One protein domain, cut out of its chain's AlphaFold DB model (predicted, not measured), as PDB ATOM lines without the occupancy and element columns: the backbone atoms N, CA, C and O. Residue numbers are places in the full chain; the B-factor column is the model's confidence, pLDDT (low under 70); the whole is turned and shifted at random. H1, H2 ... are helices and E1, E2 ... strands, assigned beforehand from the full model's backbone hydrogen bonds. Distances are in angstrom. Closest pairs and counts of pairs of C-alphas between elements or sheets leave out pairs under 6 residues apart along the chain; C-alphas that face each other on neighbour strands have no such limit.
ATOM      1  N   MET A  21     130.472 176.398 246.723       93.38
ATOM      2  CA  MET A  21     131.503 177.323 247.193       93.38
ATOM      3  C   MET A  21     131.263 177.838 248.622       93.38
ATOM      4  O   MET A  21     132.230 178.185 249.304       93.38
ATOM      5  N   ASP A  22     130.020 177.820 249.104       92.31
ATOM      6  CA  ASP A  22     129.666 178.183 250.482       92.31
ATOM      7  C   ASP A  22     129.822 177.003 251.457       92.31
ATOM      8  O   ASP A  22     129.806 177.188 252.678       92.31
ATOM      9  N   GLU A  23     130.004 175.781 250.948       89.00
ATOM     10  CA  GLU A  23     130.164 174.599 251.790       89.00
ATOM     11  C   GLU A  23     131.479 174.626 252.571       89.00
ATOM     12  O   GLU A  23     132.543 174.994 252.063       89.00
ATOM     13  N   LYS A  24     131.418 174.167 253.825       85.56
ATOM     14  CA  LYS A  24     132.604 174.053 254.674       85.56
ATOM     15  C   LYS A  24     133.505 172.916 254.201       85.56
ATOM     16  O   LYS A  24     133.064 171.776 254.048       85.56
ATOM     17  N   VAL A  25     134.788 173.219 254.041       82.44
ATOM     18  CA  VAL A  25     135.849 172.248 253.781       82.44
ATOM     19  C   VAL A  25     136.138 171.482 255.069       82.44
ATOM     20  O   VAL A  25     136.517 172.067 256.082       82.44
ATOM     21  N   LYS A  26     135.966 170.163 255.012       77.31
ATOM     22  CA  LYS A  26     136.262 169.227 256.108       77.31
ATOM     23  C   LYS A  26     137.613 168.555 255.934       77.31
ATOM     24  O   LYS A  26     138.262 168.127 256.884       77.31
ATOM     25  N   PHE A  27     138.043 168.412 254.690       76.94
ATOM     26  CA  PHE A  27     139.294 167.745 254.410       76.94
ATOM     27  C   PHE A  27     139.924 168.262 253.127       76.94
ATOM     28  O   PHE A  27     139.226 168.676 252.207       76.94
ATOM     29  N   LEU A  28     141.251 168.264 253.069       83.81
ATOM     30  CA  LEU A  28     141.999 168.720 251.908       83.81
ATOM     31  C   LEU A  28     143.076 167.707 251.575       83.81
ATOM     32  O   LEU A  28     143.806 167.289 252.467       83.81
ATOM     33  N   ILE A  29     143.222 167.390 250.289       83.25
ATOM     34  CA  ILE A  29     144.314 166.566 249.771       83.25
ATOM     35  C   ILE A  29     145.093 167.309 248.703       83.25
ATOM     36  O   ILE A  29     144.557 167.681 247.667       83.25
ATOM     37  N   ASP A  30     146.396 167.435 248.923       83.38
ATOM     38  CA  ASP A  30     147.354 167.771 247.880       83.38
ATOM     39  C   ASP A  30     147.702 166.509 247.084       83.38
ATOM     40  O   ASP A  30     148.018 165.465 247.667       83.38
ATOM     41  N   SER A  31     147.583 166.575 245.763       89.12
ATOM     42  CA  SER A  31     147.628 165.415 244.875       89.12
ATOM     43  C   SER A  31     148.161 165.757 243.484       89.12
ATOM     44  O   SER A  31     148.313 166.914 243.096       89.12
ATOM     45  N   TRP A  32     148.434 164.716 242.710       91.44
ATOM     46  CA  TRP A  32     148.880 164.786 241.330       91.44
ATOM     47  C   TRP A  32     147.947 163.971 240.445       91.44
ATOM     48  O   TRP A  32     147.592 162.838 240.779       91.44
ATOM     49  N   LYS A  33     147.600 164.517 239.282       94.31
ATOM     50  CA  LYS A  33     146.803 163.838 238.258       94.31
ATOM     51  C   LYS A  33     147.606 163.759 236.972       94.31
ATOM     52  O   LYS A  33     148.134 164.768 236.502       94.31
ATOM     53  N   TYR A  34     147.713 162.560 236.405       92.62
ATOM     54  CA  TYR A  34     148.380 162.394 235.118       92.62
ATOM     55  C   TYR A  34     147.561 163.066 234.014       92.62
ATOM     56  O   TYR A  34     146.347 162.876 233.919       92.62
ATOM     57  N   ASN A  35     148.240 163.826 233.166       92.38
ATOM     58  CA  ASN A  35     147.666 164.481 232.009       92.38
ATOM     59  C   ASN A  35     148.592 164.305 230.802       92.38
ATOM     60  O   ASN A  35     149.794 164.575 230.868       92.38
ATOM     61  N   PHE A  36     148.012 163.889 229.680       90.12
ATOM     62  CA  PHE A  36     148.697 163.813 228.396       90.12
ATOM     63  C   PHE A  36     148.158 164.911 227.483       90.12
ATOM     64  O   PHE A  36     146.978 164.910 227.133       90.12
ATOM     65  N   GLY A  37     149.012 165.860 227.106       89.75
ATOM     66  CA  GLY A  37     148.633 166.943 226.207       89.75
ATOM     67  C   GLY A  37     149.678 168.048 226.143       89.75
ATOM     68  O   GLY A  37     150.795 167.900 226.638       89.75
ATOM     69  N   TRP A  38     149.292 169.173 225.543       86.38
ATOM     70  CA  TRP A  38     150.161 170.340 225.364       86.38
ATOM     71  C   TRP A  38     150.610 170.962 226.682       86.38
ATOM     72  O   TRP A  38     151.764 171.349 226.811       86.38
ATOM     73  N   GLU A  39     149.724 170.990 227.678       84.06
ATOM     74  CA  GLU A  39     150.031 171.511 229.014       84.06
ATOM     75  C   GLU A  39     151.181 170.750 229.693       84.06
ATOM     76  O   GLU A  39     151.916 171.329 230.482       84.06
ATOM     77  N   THR A  40     151.372 169.471 229.354       86.38
ATOM     78  CA  THR A  40     152.442 168.618 229.891       86.38
ATOM     79  C   THR A  40     153.512 168.261 228.860       86.38
ATOM     80  O   THR A  40     154.322 167.378 229.120       86.38
ATOM     81  N   LEU A  41     153.514 168.912 227.687       85.44
ATOM     82  CA  LEU A  41     154.458 168.663 226.587       85.44
ATOM     83  C   LEU A  41     154.591 167.175 226.208       85.44
ATOM     84  O   LEU A  41     155.686 166.672 225.971       85.44
ATOM     85  N   GLY A  42     153.461 166.464 226.143       85.25
ATOM     86  CA  GLY A  42     153.442 165.045 225.769       85.25
ATOM     87  C   GLY A  42     153.462 164.067 226.946       85.25
ATOM     88  O   GLY A  42     153.663 162.875 226.738       85.25
ATOM     89  N   GLY A  43     153.209 164.534 228.170       88.75
ATOM     90  CA  GLY A  43     152.895 163.664 229.301       88.75
ATOM     91  C   GLY A  43     153.546 164.101 230.604       88.75
ATOM     92  O   GLY A  43     154.751 164.325 230.689       88.75
ATOM     93  N   GLY A  44     152.742 164.167 231.659       88.62
ATOM     94  CA  GLY A  44     153.223 164.542 232.979       88.62
ATOM     95  C   GLY A  44     152.105 164.560 234.002       88.62
ATOM     96  O   GLY A  44     150.957 164.236 233.710       88.62
ATOM     97  N   TYR A  45     152.457 164.949 235.212       90.19
ATOM     98  CA  TYR A  45     151.537 165.116 236.317       90.19
ATOM     99  C   TYR A  45     151.297 166.597 236.549       90.19
ATOM    100  O   TYR A  45     152.243 167.370 236.682       90.19
ATOM    101  N   ILE A  46     150.028 166.973 236.616       91.19
ATOM    102  CA  ILE A  46     149.605 168.301 237.045       91.19
ATOM    103  C   ILE A  46     149.235 168.204 238.521       91.19
ATOM    104  O   ILE A  46     148.675 167.189 238.947       91.19
ATOM    105  N   ARG A  47     149.572 169.221 239.313       89.81
ATOM    106  CA  ARG A  47     149.207 169.265 240.731       89.81
ATOM    107  C   ARG A  47     147.763 169.727 240.909       89.81
ATOM    108  O   ARG A  47     147.359 170.739 240.331       89.81
ATOM    109  N   HIS A  48     147.032 168.989 241.730       92.75
ATOM    110  CA  HIS A  48     145.636 169.204 242.078       92.75
ATOM    111  C   HIS A  48     145.470 169.237 243.601       92.75
ATOM    112  O   HIS A  48     146.027 168.398 244.308       92.75
ATOM    113  N   ILE A  49     144.671 170.171 244.101       89.75
ATOM    114  CA  ILE A  49     144.275 170.257 245.505       89.75
ATOM    115  C   ILE A  49     142.786 169.928 245.574       89.75
ATOM    116  O   ILE A  49     141.957 170.645 245.022       89.75
ATOM    117  N   LEU A  50     142.451 168.825 246.230       92.38
ATOM    118  CA  LEU A  50     141.079 168.369 246.404       92.38
ATOM    119  C   LEU A  50     140.541 168.904 247.724       92.38
ATOM    120  O   LEU A  50     141.091 168.579 248.775       92.38
ATOM    121  N   LEU A  51     139.467 169.687 247.675       90.62
ATOM    122  CA  LEU A  51     138.725 170.112 248.860       90.62
ATOM    123  C   LEU A  51     137.499 169.214 249.020       90.62
ATOM    124  O   LEU A  51     136.620 169.203 248.166       90.62
ATOM    125  N   PHE A  52     137.444 168.463 250.109       87.88
ATOM    126  CA  PHE A  52     136.311 167.631 250.490       87.88
ATOM    127  C   PHE A  52     135.408 168.456 251.403       87.88
ATOM    128  O   PHE A  52     135.792 168.816 252.522       87.88
ATOM    129  N   THR A  53     134.218 168.770 250.910       88.50
ATOM    130  CA  THR A  53     133.194 169.526 251.628       88.50
ATOM    131  C   THR A  53     132.101 168.585 252.135       88.50
ATOM    132  O   THR A  53     132.284 167.364 252.182       88.50
ATOM    133  N   GLU A  54     130.971 169.145 252.562       83.12
ATOM    134  CA  GLU A  54     129.811 168.374 252.999       83.12
ATOM    135  C   GLU A  54     129.234 167.506 251.889       83.12
ATOM    136  O   GLU A  54     129.046 166.315 252.122       83.12
ATOM    137  N   ASN A  55     129.019 168.064 250.696       88.06
ATOM    138  CA  ASN A  55     128.332 167.350 249.617       88.06
ATOM    139  C   ASN A  55     129.191 167.182 248.358       88.06
ATOM    140  O   ASN A  55     128.828 166.404 247.467       88.06
ATOM    141  N   HIS A  56     130.340 167.860 248.285       93.88
ATOM    142  CA  HIS A  56     131.165 167.916 247.086       93.88
ATOM    143  C   HIS A  56     132.642 167.600 247.346       93.88
ATOM    144  O   HIS A  56     133.185 167.746 248.442       93.88
ATOM    145  N   ILE A  57     133.317 167.193 246.275       94.62
ATOM    146  CA  ILE A  57     134.759 167.340 246.117       94.62
ATOM    147  C   ILE A  57     134.977 168.471 245.118       94.62
ATOM    148  O   ILE A  57     134.487 168.407 243.987       94.62
ATOM    149  N   ILE A  58     135.725 169.490 245.517       95.56
ATOM    150  CA  ILE A  58     136.132 170.583 244.639       95.56
ATOM    151  C   ILE A  58     137.566 170.312 244.205       95.56
ATOM    152  O   ILE A  58     138.496 170.324 245.013       95.56
ATOM    153  N   ASP A  59     137.726 170.028 242.917       96.31
ATOM    154  CA  ASP A  59     139.011 169.776 242.280       96.31
ATOM    155  C   ASP A  59     139.639 171.111 241.865       96.31
ATOM    156  O   ASP A  59     139.210 171.731 240.887       96.31
ATOM    157  N   LEU A  60     140.650 171.564 242.609       94.81
ATOM    158  CA  LEU A  60     141.438 172.741 242.263       94.81
ATOM    159  C   LEU A  60     142.678 172.316 241.485       94.81
ATOM    160  O   LEU A  60     143.549 171.623 242.006       94.81
ATOM    161  N   LYS A  61     142.801 172.773 240.244       94.38
ATOM    162  CA  LYS A  61     143.958 172.512 239.389       94.38
ATOM    163  C   LYS A  61     144.948 173.665 239.469       94.38
ATOM    164  O   LYS A  61     144.564 174.832 239.494       94.38
ATOM    165  N   THR A  62     146.235 173.335 239.442       90.19
ATOM    166  CA  THR A  62     147.303 174.325 239.266       90.19
ATOM    167  C   THR A  62     147.970 174.198 237.898       90.19
ATOM    168  O   THR A  62     147.770 173.212 237.193       90.19
ATOM    169  N   ASN A  63     148.809 175.164 237.522       85.69
ATOM    170  CA  ASN A  63     149.692 175.055 236.350       85.69
ATOM    171  C   ASN A  63     151.055 174.404 236.671       85.69
ATOM    172  O   ASN A  63     151.970 174.463 235.849       85.69
ATOM    173  N   HIS A  64     151.228 173.818 237.859       86.56
ATOM    174  CA  HIS A  64     152.474 173.154 238.229       86.56
ATOM    175  C   HIS A  64     152.525 171.755 237.609       86.56
ATOM    176  O   HIS A  64     151.725 170.880 237.952       86.56
ATOM    177  N   VAL A  65     153.494 171.554 236.714       85.38
ATOM    178  CA  VAL A  65     153.757 170.285 236.030       85.38
ATOM    179  C   VAL A  65     155.009 169.616 236.592       85.38
ATOM    180  O   VAL A  65     156.026 170.268 236.819       85.38
ATOM    181  N   SER A  66     154.950 168.299 236.769       80.56
ATOM    182  CA  SER A  66     156.096 167.464 237.124       80.56
ATOM    183  C   SER A  66     156.083 166.158 236.330       80.56
ATOM    184  O   SER A  66     155.029 165.609 236.024       80.56
ATOM    185  N   HIS A  67     157.257 165.609 236.019       78.12
ATOM    186  CA  HIS A  67     157.371 164.297 235.364       78.12
ATOM    187  C   HIS A  67     157.211 163.118 236.340       78.12
ATOM    188  O   HIS A  67     157.000 161.985 235.915       78.12
ATOM    189  N   LEU A  68     157.264 163.387 237.647       74.56
ATOM    190  CA  LEU A  68     157.019 162.428 238.725       74.56
ATOM    191  C   LEU A  68     156.035 163.034 239.735       74.56
ATOM    192  O   LEU A  68     156.111 164.243 239.978       74.56
ATOM    193  N   PRO A  69     155.160 162.241 240.372       62.72
ATOM    194  CA  PRO A  69     154.372 162.733 241.494       62.72
ATOM    195  C   PRO A  69     155.337 162.970 242.668       62.72
ATOM    196  O   PRO A  69     155.758 162.029 243.336       62.72
ATOM    197  N   ARG A  70     155.788 164.213 242.871       63.09
ATOM    198  CA  ARG A  70     156.739 164.555 243.945       63.09
ATOM    199  C   ARG A  70     156.090 164.329 245.324       63.09
ATOM    200  O   ARG A  70     154.862 164.328 245.398       63.09
ATOM    201  N   PRO A  71     156.870 164.115 246.400       54.94
ATOM    202  CA  PRO A  71     156.327 164.066 247.757       54.94
ATOM    203  C   PRO A  71     155.518 165.333 248.059       54.94
ATOM    204  O   PRO A  71     155.978 166.447 247.805       54.94
ATOM    205  N   ASN A  72     154.298 165.146 248.557       54.22
ATOM    206  CA  ASN A  72     153.350 166.221 248.825       54.22
ATOM    207  C   ASN A  72     153.588 166.830 250.202       54.22
ATOM    208  O   ASN A  72     154.312 166.286 251.045       54.22
ATOM    209  N   ALA A  73     152.935 167.962 250.457       45.94
ATOM    210  CA  ALA A  73     152.719 168.399 251.830       45.94
ATOM    211  C   ALA A  73     151.995 167.297 252.624       45.94
ATOM    212  O   ALA A  73     151.161 166.594 252.043       45.94
ATOM    213  N   PRO A  74     152.286 167.098 253.926       44.53
ATOM    214  CA  PRO A  74     151.424 166.281 254.763       44.53
ATOM    215  C   PRO A  74     149.985 166.777 254.606       44.53
ATOM    216  O   PRO A  74     149.701 167.972 254.638       44.53
ATOM    217  N   THR A  75     149.101 165.828 254.340       43.81
ATOM    218  CA  THR A  75     147.660 166.042 254.207       43.81
ATOM    219  C   THR A  75     147.055 166.137 255.599       43.81
ATOM    220  O   THR A  75     147.473 165.390 256.485       43.81
ATOM    221  N   ILE A  76     146.123 167.070 255.808       49.59
ATOM    222  CA  ILE A  76     145.655 167.409 257.152       49.59
ATOM    223  C   ILE A  76     144.127 167.583 257.185       49.59
ATOM    224  O   ILE A  76     143.526 168.160 256.279       49.59
ATOM    225  N   PHE A  77     143.525 167.029 258.239       35.91
ATOM    226  CA  PHE A  77     142.090 166.951 258.521       35.91
ATOM    227  C   PHE A  77     141.538 168.190 259.222       35.91
ATOM    228  O   PHE A  77     142.177 168.721 260.128       35.91
ATOM    229  N   VAL A  78     140.326 168.606 258.839       37.56
ATOM    230  CA  VAL A  78     139.536 169.648 259.509       37.56
ATOM    231  C   VAL A  78     138.204 169.028 259.935       37.56
ATOM    232  O   VAL A  78     137.188 169.121 259.252       37.56
ATOM    233  N   GLU A  79     138.200 168.332 261.067       37.31
ATOM    234  CA  GLU A  79     136.966 167.737 261.578       37.31
ATOM    235  C   GLU A  79     136.068 168.802 262.243       37.31
ATOM    236  O   GLU A  79     136.560 169.618 263.034       37.31
ATOM    237  N   PRO A  80     134.748 168.821 261.969       35.50
ATOM    238  CA  PRO A  80     133.801 169.622 262.727       35.50
ATOM    239  C   PRO A  80     133.491 168.925 264.061       35.50
ATOM    240  O   PRO A  80     132.645 168.046 264.117       35.50
ATOM    241  N   SER A  81     134.178 169.358 265.121       37.59
ATOM    242  CA  SER A  81     133.872 169.147 266.552       37.59
ATOM    243  C   SER A  81     133.532 167.720 267.050       37.59
ATOM    244  O   SER A  81     132.448 167.203 266.799       37.59
ATOM    245  N   SER A  82     134.396 167.245 267.966       40.31
ATOM    246  CA  SER A  82     134.292 166.115 268.924       40.31
ATOM    247  C   SER A  82     134.396 164.701 268.323       40.31
ATOM    248  O   SER A  82     133.594 164.345 267.477       40.31
ATOM    249  N   ASP A  83     135.320 163.809 268.706       32.81
ATOM    250  CA  ASP A  83     136.307 163.792 269.793       32.81
ATOM    251  C   ASP A  83     137.562 162.978 269.386       32.81
ATOM    252  O   ASP A  83     137.570 161.750 269.378       32.81
ATOM    253  N   LYS A  84     138.651 163.721 269.135       32.66
ATOM    254  CA  LYS A  84     140.088 163.362 269.088       32.66
ATOM    255  C   LYS A  84     140.593 162.306 268.079       32.66
ATOM    256  O   LYS A  84     140.779 161.139 268.413       32.66
ATOM    257  N   LEU A  85     141.197 162.837 267.008       32.31
ATOM    258  CA  LEU A  85     142.577 162.537 266.583       32.31
ATOM    259  C   LEU A  85     143.294 163.872 266.254       32.31
ATOM    260  O   LEU A  85     142.645 164.831 265.854       32.31
ATOM    261  N   TYR A  86     144.601 163.981 266.515       34.28
ATOM    262  CA  TYR A  86     145.346 165.252 266.612       34.28
ATOM    263  C   TYR A  86     145.211 166.180 265.384       34.28
ATOM    264  O   TYR A  86     145.747 165.904 264.314       34.28
ATOM    265  N   LEU A  87     144.535 167.316 265.587       41.25
ATOM    266  CA  LEU A  87     144.327 168.392 264.616       41.25
ATOM    267  C   LEU A  87     145.535 169.338 264.607       41.25
ATOM    268  O   LEU A  87     145.925 169.851 265.659       41.25
ATOM    269  N   LEU A  88     146.089 169.634 263.430       41.56
ATOM    270  CA  LEU A  88     146.850 170.871 263.259       41.56
ATOM    271  C   LEU A  88     145.846 171.967 262.871       41.56
ATOM    272  O   LEU A  88     145.028 171.736 261.980       41.56
ATOM    273  N   PRO A  89     145.869 173.142 263.518       50.03
ATOM    274  CA  PRO A  89     145.001 174.248 263.126       50.03
ATOM    275  C   PRO A  89     145.241 174.618 261.649       50.03
ATOM    276  O   PRO A  89     146.355 174.481 261.150       50.03
ATOM    277  N   LEU A  90     144.203 175.045 260.919       51.28
ATOM    278  CA  LEU A  90     144.258 175.245 259.458       51.28
ATOM    279  C   LEU A  90     145.369 176.207 259.010       51.28
ATOM    280  O   LEU A  90     145.954 176.027 257.943       51.28
ATOM    281  N   ASN A  91     145.727 177.174 259.851       52.88
ATOM    282  CA  ASN A  91     146.903 178.003 259.633       52.88
ATOM    283  C   ASN A  91     148.185 177.164 259.524       52.88
ATOM    284  O   ASN A  91     148.960 177.383 258.608       52.88
ATOM    285  N   ALA A  92     148.384 176.154 260.370       55.44
ATOM    286  CA  ALA A  92     149.484 175.206 260.267       55.44
ATOM    287  C   ALA A  92     149.365 174.324 259.012       55.44
ATOM    288  O   ALA A  92     150.383 174.014 258.409       55.44
ATOM    289  N   ILE A  93     148.153 173.981 258.562       57.97
ATOM    290  CA  ILE A  93     147.931 173.184 257.339       57.97
ATOM    291  C   ILE A  93     148.354 173.942 256.093       57.97
ATOM    292  O   ILE A  93     149.149 173.445 255.293       57.97
ATOM    293  N   LEU A  94     147.819 175.152 255.944       59.28
ATOM    294  CA  LEU A  94     148.198 176.046 254.870       59.28
ATOM    295  C   LEU A  94     149.685 176.350 255.007       59.28
ATOM    296  O   LEU A  94     150.404 176.102 254.058       59.28
ATOM    297  N   ASN A  95     150.203 176.708 256.183       58.72
ATOM    298  CA  ASN A  95     151.636 176.958 256.360       58.72
ATOM    299  C   ASN A  95     152.518 175.775 255.944       58.72
ATOM    300  O   ASN A  95     153.534 176.000 255.298       58.72
ATOM    301  N   ILE A  96     152.141 174.529 256.238       61.38
ATOM    302  CA  ILE A  96     152.917 173.355 255.822       61.38
ATOM    303  C   ILE A  96     152.794 173.103 254.309       61.38
ATOM    304  O   ILE A  96     153.796 172.817 253.644       61.38
ATOM    305  N   LEU A  97     151.588 173.235 253.740       61.47
ATOM    306  CA  LEU A  97     151.395 173.235 252.285       61.47
ATOM    307  C   LEU A  97     152.275 174.290 251.631       61.47
ATOM    308  O   LEU A  97     152.941 174.008 250.640       61.47
ATOM    309  N   LEU A  98     152.330 175.477 252.217       57.91
ATOM    310  CA  LEU A  98     153.116 176.598 251.747       57.91
ATOM    311  C   LEU A  98     154.612 176.355 251.903       57.91
ATOM    312  O   LEU A  98     155.332 176.569 250.942       57.91
ATOM    313  N   GLU A  99     155.108 175.831 253.016       58.72
ATOM    314  CA  GLU A  99     156.525 175.470 253.145       58.72
ATOM    315  C   GLU A  99     156.956 174.484 252.052       58.72
ATOM    316  O   GLU A  99     157.998 174.679 251.421       58.72
ATOM    317  N   LYS A 100     156.124 173.476 251.748       60.66
ATOM    318  CA  LYS A 100     156.432 172.487 250.699       60.66
ATOM    319  C   LYS A 100     156.203 173.004 249.272       60.66
ATOM    320  O   LYS A 100     156.914 172.589 248.363       60.66
ATOM    321  N   ILE A 101     155.211 173.868 249.033       58.81
ATOM    322  CA  ILE A 101     154.954 174.481 247.712       58.81
ATOM    323  C   ILE A 101     155.996 175.562 247.403       58.81
ATOM    324  O   ILE A 101     156.423 175.700 246.259       58.81
ATOM    325  N   LEU A 102     156.355 176.365 248.404       49.75
ATOM    326  CA  LEU A 102     157.136 177.587 248.245       49.75
ATOM    327  C   LEU A 102     158.637 177.376 248.468       49.75
ATOM    328  O   LEU A 102     159.380 178.314 248.156       49.75
ATOM    329  N   GLU A 103     159.048 176.222 249.015       54.94
ATOM    330  CA  GLU A 103     160.420 175.902 249.451       54.94
ATOM    331  C   GLU A 103     161.040 177.038 250.295       54.94
ATOM    332  O   GLU A 103     162.232 177.328 250.208       54.94
ATOM    333  N   ARG A 104     160.213 177.745 251.081       47.62
ATOM    334  CA  ARG A 104     160.607 178.923 251.872       47.62
ATOM    335  C   ARG A 104     160.253 178.750 253.346       47.62
ATOM    336  O   ARG A 104     159.186 178.212 253.639       47.62
ATOM    337  N   PRO A 105     161.092 179.250 254.271       48.19
ATOM    338  CA  PRO A 105     160.772 179.249 255.692       48.19
ATOM    339  C   PRO A 105     159.603 180.199 255.999       48.19
ATOM    340  O   PRO A 105     159.548 181.314 255.479       48.19
ATOM    341  N   GLN A 106     158.716 179.796 256.918       51.53
ATOM    342  CA  GLN A 106     157.573 180.579 257.433       51.53
ATOM    343  C   GLN A 106     157.891 182.042 257.789       51.53
ATOM    344  O   GLN A 106     157.030 182.915 257.698       51.53
ATOM    345  N   LYS A 107     159.138 182.334 258.175       52.72
ATOM    346  CA  LYS A 107     159.620 183.683 258.505       52.72
ATOM    347  C   LYS A 107     159.507 184.678 257.337       52.72
ATOM    348  O   LYS A 107     159.516 185.881 257.575       52.72
ATOM    349  N   GLU A 108     159.396 184.196 256.101       57.72
ATOM    350  CA  GLU A 108     159.274 185.025 254.896       57.72
ATOM    351  C   GLU A 108     157.819 185.290 254.471       57.72
ATOM    352  O   GLU A 108     157.597 185.911 253.432       57.72
ATOM    353  N   MET A 109     156.823 184.823 255.238       67.44
ATOM    354  CA  MET A 109     155.416 185.113 254.952       67.44
ATOM    355  C   MET A 109     155.077 186.562 255.317       67.44
ATOM    356  O   MET A 109     155.161 186.946 256.488       67.44
ATOM    357  N   ASP A 110     154.660 187.345 254.320       75.00
ATOM    358  CA  ASP A 110     154.131 188.691 254.538       75.00
ATOM    359  C   ASP A 110     152.760 188.657 255.244       75.00
ATOM    360  O   ASP A 110     152.094 187.620 255.349       75.00
ATOM    361  N   ASP A 111     152.361 189.797 255.807       78.62
ATOM    362  CA  ASP A 111     151.153 189.888 256.632       78.62
ATOM    363  C   ASP A 111     149.863 189.728 255.815       78.62
ATOM    364  O   ASP A 111     148.858 189.244 256.338       78.62
ATOM    365  N   GLU A 112     149.902 190.030 254.515       74.44
ATOM    366  CA  GLU A 112     148.791 189.782 253.592       74.44
ATOM    367  C   GLU A 112     148.551 188.277 253.414       74.44
ATOM    368  O   GLU A 112     147.409 187.815 253.460       74.44
ATOM    369  N   MET A 113     149.621 187.485 253.289       73.94
ATOM    370  CA  MET A 113     149.518 186.031 253.178       73.94
ATOM    371  C   MET A 113     148.999 185.393 254.468       73.94
ATOM    372  O   MET A 113     148.153 184.500 254.416       73.94
ATOM    373  N   LYS A 114     149.437 185.892 255.630       74.81
ATOM    374  CA  LYS A 114     148.880 185.475 256.928       74.81
ATOM    375  C   LYS A 114     147.399 185.834 257.044       74.81
ATOM    376  O   LYS A 114     146.616 185.013 257.511       74.81
ATOM    377  N   SER A 115     147.004 187.025 256.595       79.00
ATOM    378  CA  SER A 115     145.606 187.465 256.612       79.00
ATOM    379  C   SER A 115     144.714 186.558 255.759       79.00
ATOM    380  O   SER A 115     143.693 186.081 256.251       79.00
ATOM    381  N   ALA A 116     145.132 186.226 254.532       76.00
ATOM    382  CA  ALA A 116     144.385 185.317 253.659       76.00
ATOM    383  C   ALA A 116     144.185 183.924 254.289       76.00
ATOM    384  O   ALA A 116     143.098 183.348 254.211       76.00
ATOM    385  N   ILE A 117     145.215 183.399 254.957       72.19
ATOM    386  CA  ILE A 117     145.170 182.112 255.667       72.19
ATOM    387  C   ILE A 117     144.244 182.172 256.885       72.19
ATOM    388  O   ILE A 117     143.481 181.234 257.127       72.19
ATOM    389  N   ASN A 118     144.286 183.268 257.643       75.44
ATOM    390  CA  ASN A 118     143.426 183.457 258.807       75.44
ATOM    391  C   ASN A 118     141.950 183.528 258.401       75.44
ATOM    392  O   ASN A 118     141.139 182.835 259.004       75.44
ATOM    393  N   ILE A 119     141.610 184.249 257.326       75.44
ATOM    394  CA  ILE A 119     140.230 184.329 256.813       75.44
ATOM    395  C   ILE A 119     139.694 182.935 256.450       75.44
ATOM    396  O   ILE A 119     138.592 182.569 256.859       75.44
ATOM    397  N   ALA A 120     140.485 182.130 255.734       72.94
ATOM    398  CA  ALA A 120     140.106 180.753 255.411       72.94
ATOM    399  C   ALA A 120     139.996 179.855 256.654       72.94
ATOM    400  O   ALA A 120     139.240 178.888 256.644       72.94
ATOM    401  N   SER A 121     140.721 180.170 257.729       71.69
ATOM    402  CA  SER A 121     140.667 179.425 258.996       71.69
ATOM    403  C   SER A 121     139.451 179.786 259.841       71.69
ATOM    404  O   SER A 121     138.841 178.900 260.434       71.69
ATOM    405  N   GLU A 122     139.081 181.065 259.886       76.56
ATOM    406  CA  GLU A 122     137.931 181.563 260.645       76.56
ATOM    407  C   GLU A 122     136.600 181.164 260.000       76.56
ATOM    408  O   GLU A 122     135.648 180.819 260.703       76.56
ATOM    409  N   ASN A 123     136.536 181.162 258.665       81.19
ATOM    410  CA  ASN A 123     135.362 180.730 257.915       81.19
ATOM    411  C   ASN A 123     135.765 179.758 256.790       81.19
ATOM    412  O   ASN A 123     136.032 180.199 255.668       81.19
ATOM    413  N   PRO A 124     135.814 178.440 257.062       81.12
ATOM    414  CA  PRO A 124     136.434 177.450 256.187       81.12
ATOM    415  C   PRO A 124     135.559 177.031 255.000       81.12
ATOM    416  O   PRO A 124     135.417 175.843 254.730       81.12
ATOM    417  N   THR A 125     134.960 177.980 254.284       88.62
ATOM    418  CA  THR A 125     134.218 177.693 253.051       88.62
ATOM    419  C   THR A 125     135.165 177.362 251.904       88.62
ATOM    420  O   THR A 125     136.304 177.839 251.850       88.62
ATOM    421  N   ALA A 126     134.686 176.576 250.948       89.19
ATOM    422  CA  ALA A 126     135.401 176.301 249.711       89.19
ATOM    423  C   ALA A 126     135.867 177.577 248.992       89.19
ATOM    424  O   ALA A 126     136.986 177.621 248.473       89.19
ATOM    425  N   GLU A 127     135.054 178.634 249.007       91.94
ATOM    426  CA  GLU A 127     135.403 179.930 248.427       91.94
ATOM    427  C   GLU A 127     136.605 180.569 249.124       91.94
ATOM    428  O   GLU A 127     137.552 181.006 248.462       91.94
ATOM    429  N   ASN A 128     136.611 180.586 250.458       86.62
ATOM    430  CA  ASN A 128     137.709 181.176 251.216       86.62
ATOM    431  C   ASN A 128     139.002 180.370 251.050       86.62
ATOM    432  O   ASN A 128     140.071 180.961 250.888       86.62
ATOM    433  N   TYR A 129     138.911 179.038 250.985       85.44
ATOM    434  CA  TYR A 129     140.055 178.188 250.648       85.44
ATOM    435  C   TYR A 129     140.591 178.476 249.249       85.44
ATOM    436  O   TYR A 129     141.799 178.644 249.074       85.44
ATOM    437  N   PHE A 130     139.710 178.557 248.252       90.19
ATOM    438  CA  PHE A 130     140.105 178.857 246.883       90.19
ATOM    439  C   PHE A 130     140.786 180.228 246.782       90.19
ATOM    440  O   PHE A 130     141.845 180.331 246.158       90.19
ATOM    441  N   LYS A 131     140.238 181.263 247.430       89.50
ATOM    442  CA  LYS A 131     140.826 182.615 247.475       89.50
ATOM    443  C   LYS A 131     142.208 182.606 248.127       89.50
ATOM    444  O   LYS A 131     143.152 183.137 247.540       89.50
ATOM    445  N   ALA A 132     142.348 181.966 249.290       84.38
ATOM    446  CA  ALA A 132     143.622 181.880 249.998       84.38
ATOM    447  C   ALA A 132     144.682 181.136 249.171       84.38
ATOM    448  O   ALA A 132     145.773 181.660 248.946       84.38
ATOM    449  N   LEU A 133     144.350 179.954 248.637       82.81
ATOM    450  CA  LEU A 133     145.259 179.178 247.788       82.81
ATOM    451  C   LEU A 133     145.646 179.942 246.519       82.81
ATOM    452  O   LEU A 133     146.823 179.977 246.166       82.81
ATOM    453  N   SER A 134     144.683 180.583 245.854       87.56
ATOM    454  CA  SER A 134     144.931 181.370 244.642       87.56
ATOM    455  C   SER A 134     145.874 182.537 244.905       87.56
ATOM    456  O   SER A 134     146.827 182.727 244.151       87.56
ATOM    457  N   PHE A 135     145.648 183.283 245.989       83.62
ATOM    458  CA  PHE A 135     146.511 184.393 246.382       83.62
ATOM    459  C   PHE A 135     147.945 183.922 246.629       83.62
ATOM    460  O   PHE A 135     148.893 184.506 246.100       83.62
ATOM    461  N   VAL A 136     148.109 182.835 247.386       76.38
ATOM    462  CA  VAL A 136     149.447 182.346 247.716       76.38
ATOM    463  C   VAL A 136     150.165 181.791 246.485       76.38
ATOM    464  O   VAL A 136     151.333 182.104 246.249       76.38
ATOM    465  N   LEU A 137     149.482 180.984 245.674       78.69
ATOM    466  CA  LEU A 137     150.064 180.409 244.461       78.69
ATOM    467  C   LEU A 137     150.466 181.506 243.464       78.69
ATOM    468  O   LEU A 137     151.554 181.433 242.880       78.69
ATOM    469  N   ALA A 138     149.671 182.573 243.347       84.06
ATOM    470  CA  ALA A 138     149.981 183.709 242.484       84.06
ATOM    471  C   ALA A 138     151.314 184.388 242.847       84.06
ATOM    472  O   ALA A 138     152.054 184.786 241.947       84.06
ATOM    473  N   ARG A 139     151.699 184.430 244.135       76.75
ATOM    474  CA  ARG A 139     153.010 184.958 244.584       76.75
ATOM    475  C   ARG A 139     154.207 184.166 244.041       76.75
ATOM    476  O   ARG A 139     155.335 184.655 244.087       76.75
ATOM    477  N   LYS A 140     153.987 182.958 243.515       68.94
ATOM    478  CA  LYS A 140     154.997 182.126 242.835       68.94
ATOM    479  C   LYS A 140     154.767 182.004 241.333       68.94
ATOM    480  O   LYS A 140     155.337 181.114 240.707       68.94
ATOM    481  N   ASN A 141     153.940 182.871 240.750       78.69
ATOM    482  CA  ASN A 141     153.507 182.766 239.356       78.69
ATOM    483  C   ASN A 141     152.812 181.425 239.042       78.69
ATOM    484  O   ASN A 141     152.783 180.983 237.890       78.69
ATOM    485  N   LEU A 142     152.244 180.779 240.066       82.12
ATOM    486  CA  LEU A 142     151.394 179.612 239.902       82.12
ATOM    487  C   LEU A 142     149.936 180.060 239.832       82.12
ATOM    488  O   LEU A 142     149.502 180.968 240.539       82.12
ATOM    489  N   LYS A 143     149.171 179.411 238.961       89.25
ATOM    490  CA  LYS A 143     147.729 179.618 238.832       89.25
ATOM    491  C   LYS A 143     146.999 178.552 239.634       89.25
ATOM    492  O   LYS A 143     147.479 177.426 239.723       89.25
ATOM    493  N   CYS A 144     145.844 178.918 240.173       88.88
ATOM    494  CA  CYS A 144     144.886 178.016 240.795       88.88
ATOM    495  C   CYS A 144     143.538 178.239 240.108       88.88
ATOM    496  O   CYS A 144     143.093 179.380 239.989       88.88
ATOM    497  N   GLU A 145     142.914 177.175 239.624       95.25
ATOM    498  CA  GLU A 145     141.616 177.226 238.957       95.25
ATOM    499  C   GLU A 145     140.713 176.113 239.483       95.25
ATOM    500  O   GLU A 145     141.173 175.004 239.754       95.25
ATOM    501  N   ILE A 146     139.415 176.389 239.605       96.44
ATOM    502  CA  ILE A 146     138.435 175.338 239.879       96.44
ATOM    503  C   ILE A 146     138.290 174.522 238.598       96.44
ATOM    504  O   ILE A 146     137.773 175.007 237.590       96.44
ATOM    505  N   LYS A 147     138.773 173.282 238.624       96.25
ATOM    506  CA  LYS A 147     138.687 172.387 237.477       96.25
ATOM    507  C   LYS A 147     137.315 171.747 237.381       96.25
ATOM    508  O   LYS A 147     136.766 171.644 236.282       96.25
ATOM    509  N   GLU A 148     136.809 171.262 238.509       96.38
ATOM    510  CA  GLU A 148     135.548 170.540 238.559       96.38
ATOM    511  C   GLU A 148     134.966 170.517 239.972       96.38
ATOM    512  O   GLU A 148     135.699 170.476 240.957       96.38
ATOM    513  N   ILE A 149     133.638 170.508 240.054       96.56
ATOM    514  CA  ILE A 149     132.886 170.298 241.290       96.56
ATOM    515  C   ILE A 149     132.165 168.957 241.143       96.56
ATOM    516  O   ILE A 149     131.450 168.717 240.158       96.56
ATOM    517  N   ILE A 150     132.428 168.053 242.081       95.81
ATOM    518  CA  ILE A 150     132.071 166.639 241.992       95.81
ATOM    519  C   ILE A 150     131.161 166.299 243.178       95.81
ATOM    520  O   ILE A 150     131.666 166.104 244.282       95.81
ATOM    521  N   PRO A 151     129.835 166.226 242.989       94.06
ATOM    522  CA  PRO A 151     128.924 165.825 244.056       94.06
ATOM    523  C   PRO A 151     129.134 164.351 244.416       94.06
ATOM    524  O   PRO A 151     129.199 163.498 243.525       94.06
ATOM    525  N   TYR A 152     129.210 164.029 245.713       91.19
ATOM    526  CA  TYR A 152     129.470 162.652 246.168       91.19
ATOM    527  C   TYR A 152     128.440 161.647 245.648       91.19
ATOM    528  O   TYR A 152     128.807 160.514 245.331       91.19
ATOM    529  N   SER A 153     127.181 162.074 245.512       90.56
ATOM    530  CA  SER A 153     126.053 161.262 245.037       90.56
ATOM    531  C   SER A 153     126.220 160.753 243.600       90.56
ATOM    532  O   SER A 153     125.637 159.734 243.221       90.56
ATOM    533  N   GLU A 154     127.041 161.426 242.790       92.94
ATOM    534  CA  GLU A 154     127.306 161.046 241.401       92.94
ATOM    535  C   GLU A 154     128.570 160.189 241.238       92.94
ATOM    536  O   GLU A 154     128.834 159.670 240.144       92.94
TER     537      GLU A 154
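Overview. This is residues 21 to 154 of the 208 residues of an uncharacterized protein of Candidatus Calescamantes bacterium (UniProt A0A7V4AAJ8). A strongly twisted sheet of four strands has one helix, H3, packed along one face; H2 lies side by side with H3, and H1 meets H2 at a steep angle, making a loose group of three helices. A long stretch with no named element, residues 67 to 89, leads from E3 to H1 and loops out to Asp 83. The printed part has 134 residues, with the named elements in the order E1 E2 E3 H1 H2 H3 E4; the sheet's order is E1 - E2 - E3 - E4, all antiparallel. The class is mixed, helices and strands, and the whole is compact, with a radius of gyration of the C-alphas of 14.8 A and spans of 46 by 42 by 25 A.

Arrangement. Begin with the sheet: E1, residues 27 to 35, E2, residues 44 to 52, and E3, residues 56 to 66, form a meander, each strand the antiparallel neighbour of the one before. E1 and E2 are a hairpin, with N 31 and O 48 at 2.8 A; E2 and E3 are another, with N 49 and O 60 at 2.8 A. E4, residues 144 to 151, is an edge strand antiparallel to E3, with N 59 and O 148 at 2.9 A. E1 bends by 50 degrees at residue 30, and E3 by 77 degrees at residue 63. Residues 27 to 28 of E1 also pair with residues 76 to 77, antiparallel. H3, residues 126 to 138, is on the sheet at a height of 9.4 A, over E3 and along the strands, at 2 degrees to E3 on the local plane; together they make two layers, helix on one face of a sheet. H2, residues 111 to 122, touches H3 at a shallow tilt of 19 degrees, opposite ways, a helical hairpin whose closest C-alphas, Ala 120 and Asn 128, are 4.9 A apart. H1, residues 90 to 102, touches H2 with residues 90 to 94 alone, at a steep tilt of 45 degrees; the closest C-alphas are those of Leu 90 and Ser 121, 5.5 A apart. H1 and H3 are close but not clearly touching, with the C-alphas of Leu 98 and Val 136 at 7.9 A. The three helices form an up and down bundle, each running against the one before it. In H1, H2 and H3 every O i to N i+4 pair is within hydrogen-bond range.

Along the chain. Find C-alpha 27 at (139.294, 167.745, 254.410), where E1 begins; it is 24.1 A long, E2 24.5 A, E3 26.9 A. Look for H1 from C-alpha 90 at (144.258, 175.245, 259.458), 17.2 A long; H2 measures 16.1 A and H3 17.9 A. E4, 20.3 A long, ends at C-alpha 151, (128.924, 165.825, 244.056).

Size, cuts and confidence. The C-alphas farthest apart, those of Gly 42 and Asp 83, are 47.3 A apart. The printed part has no cut, and the link from E3 to H1 is long. Mean pLDDT of the printed part is 74.8; look for values under 70 at residues 69 to 109 and residue 140.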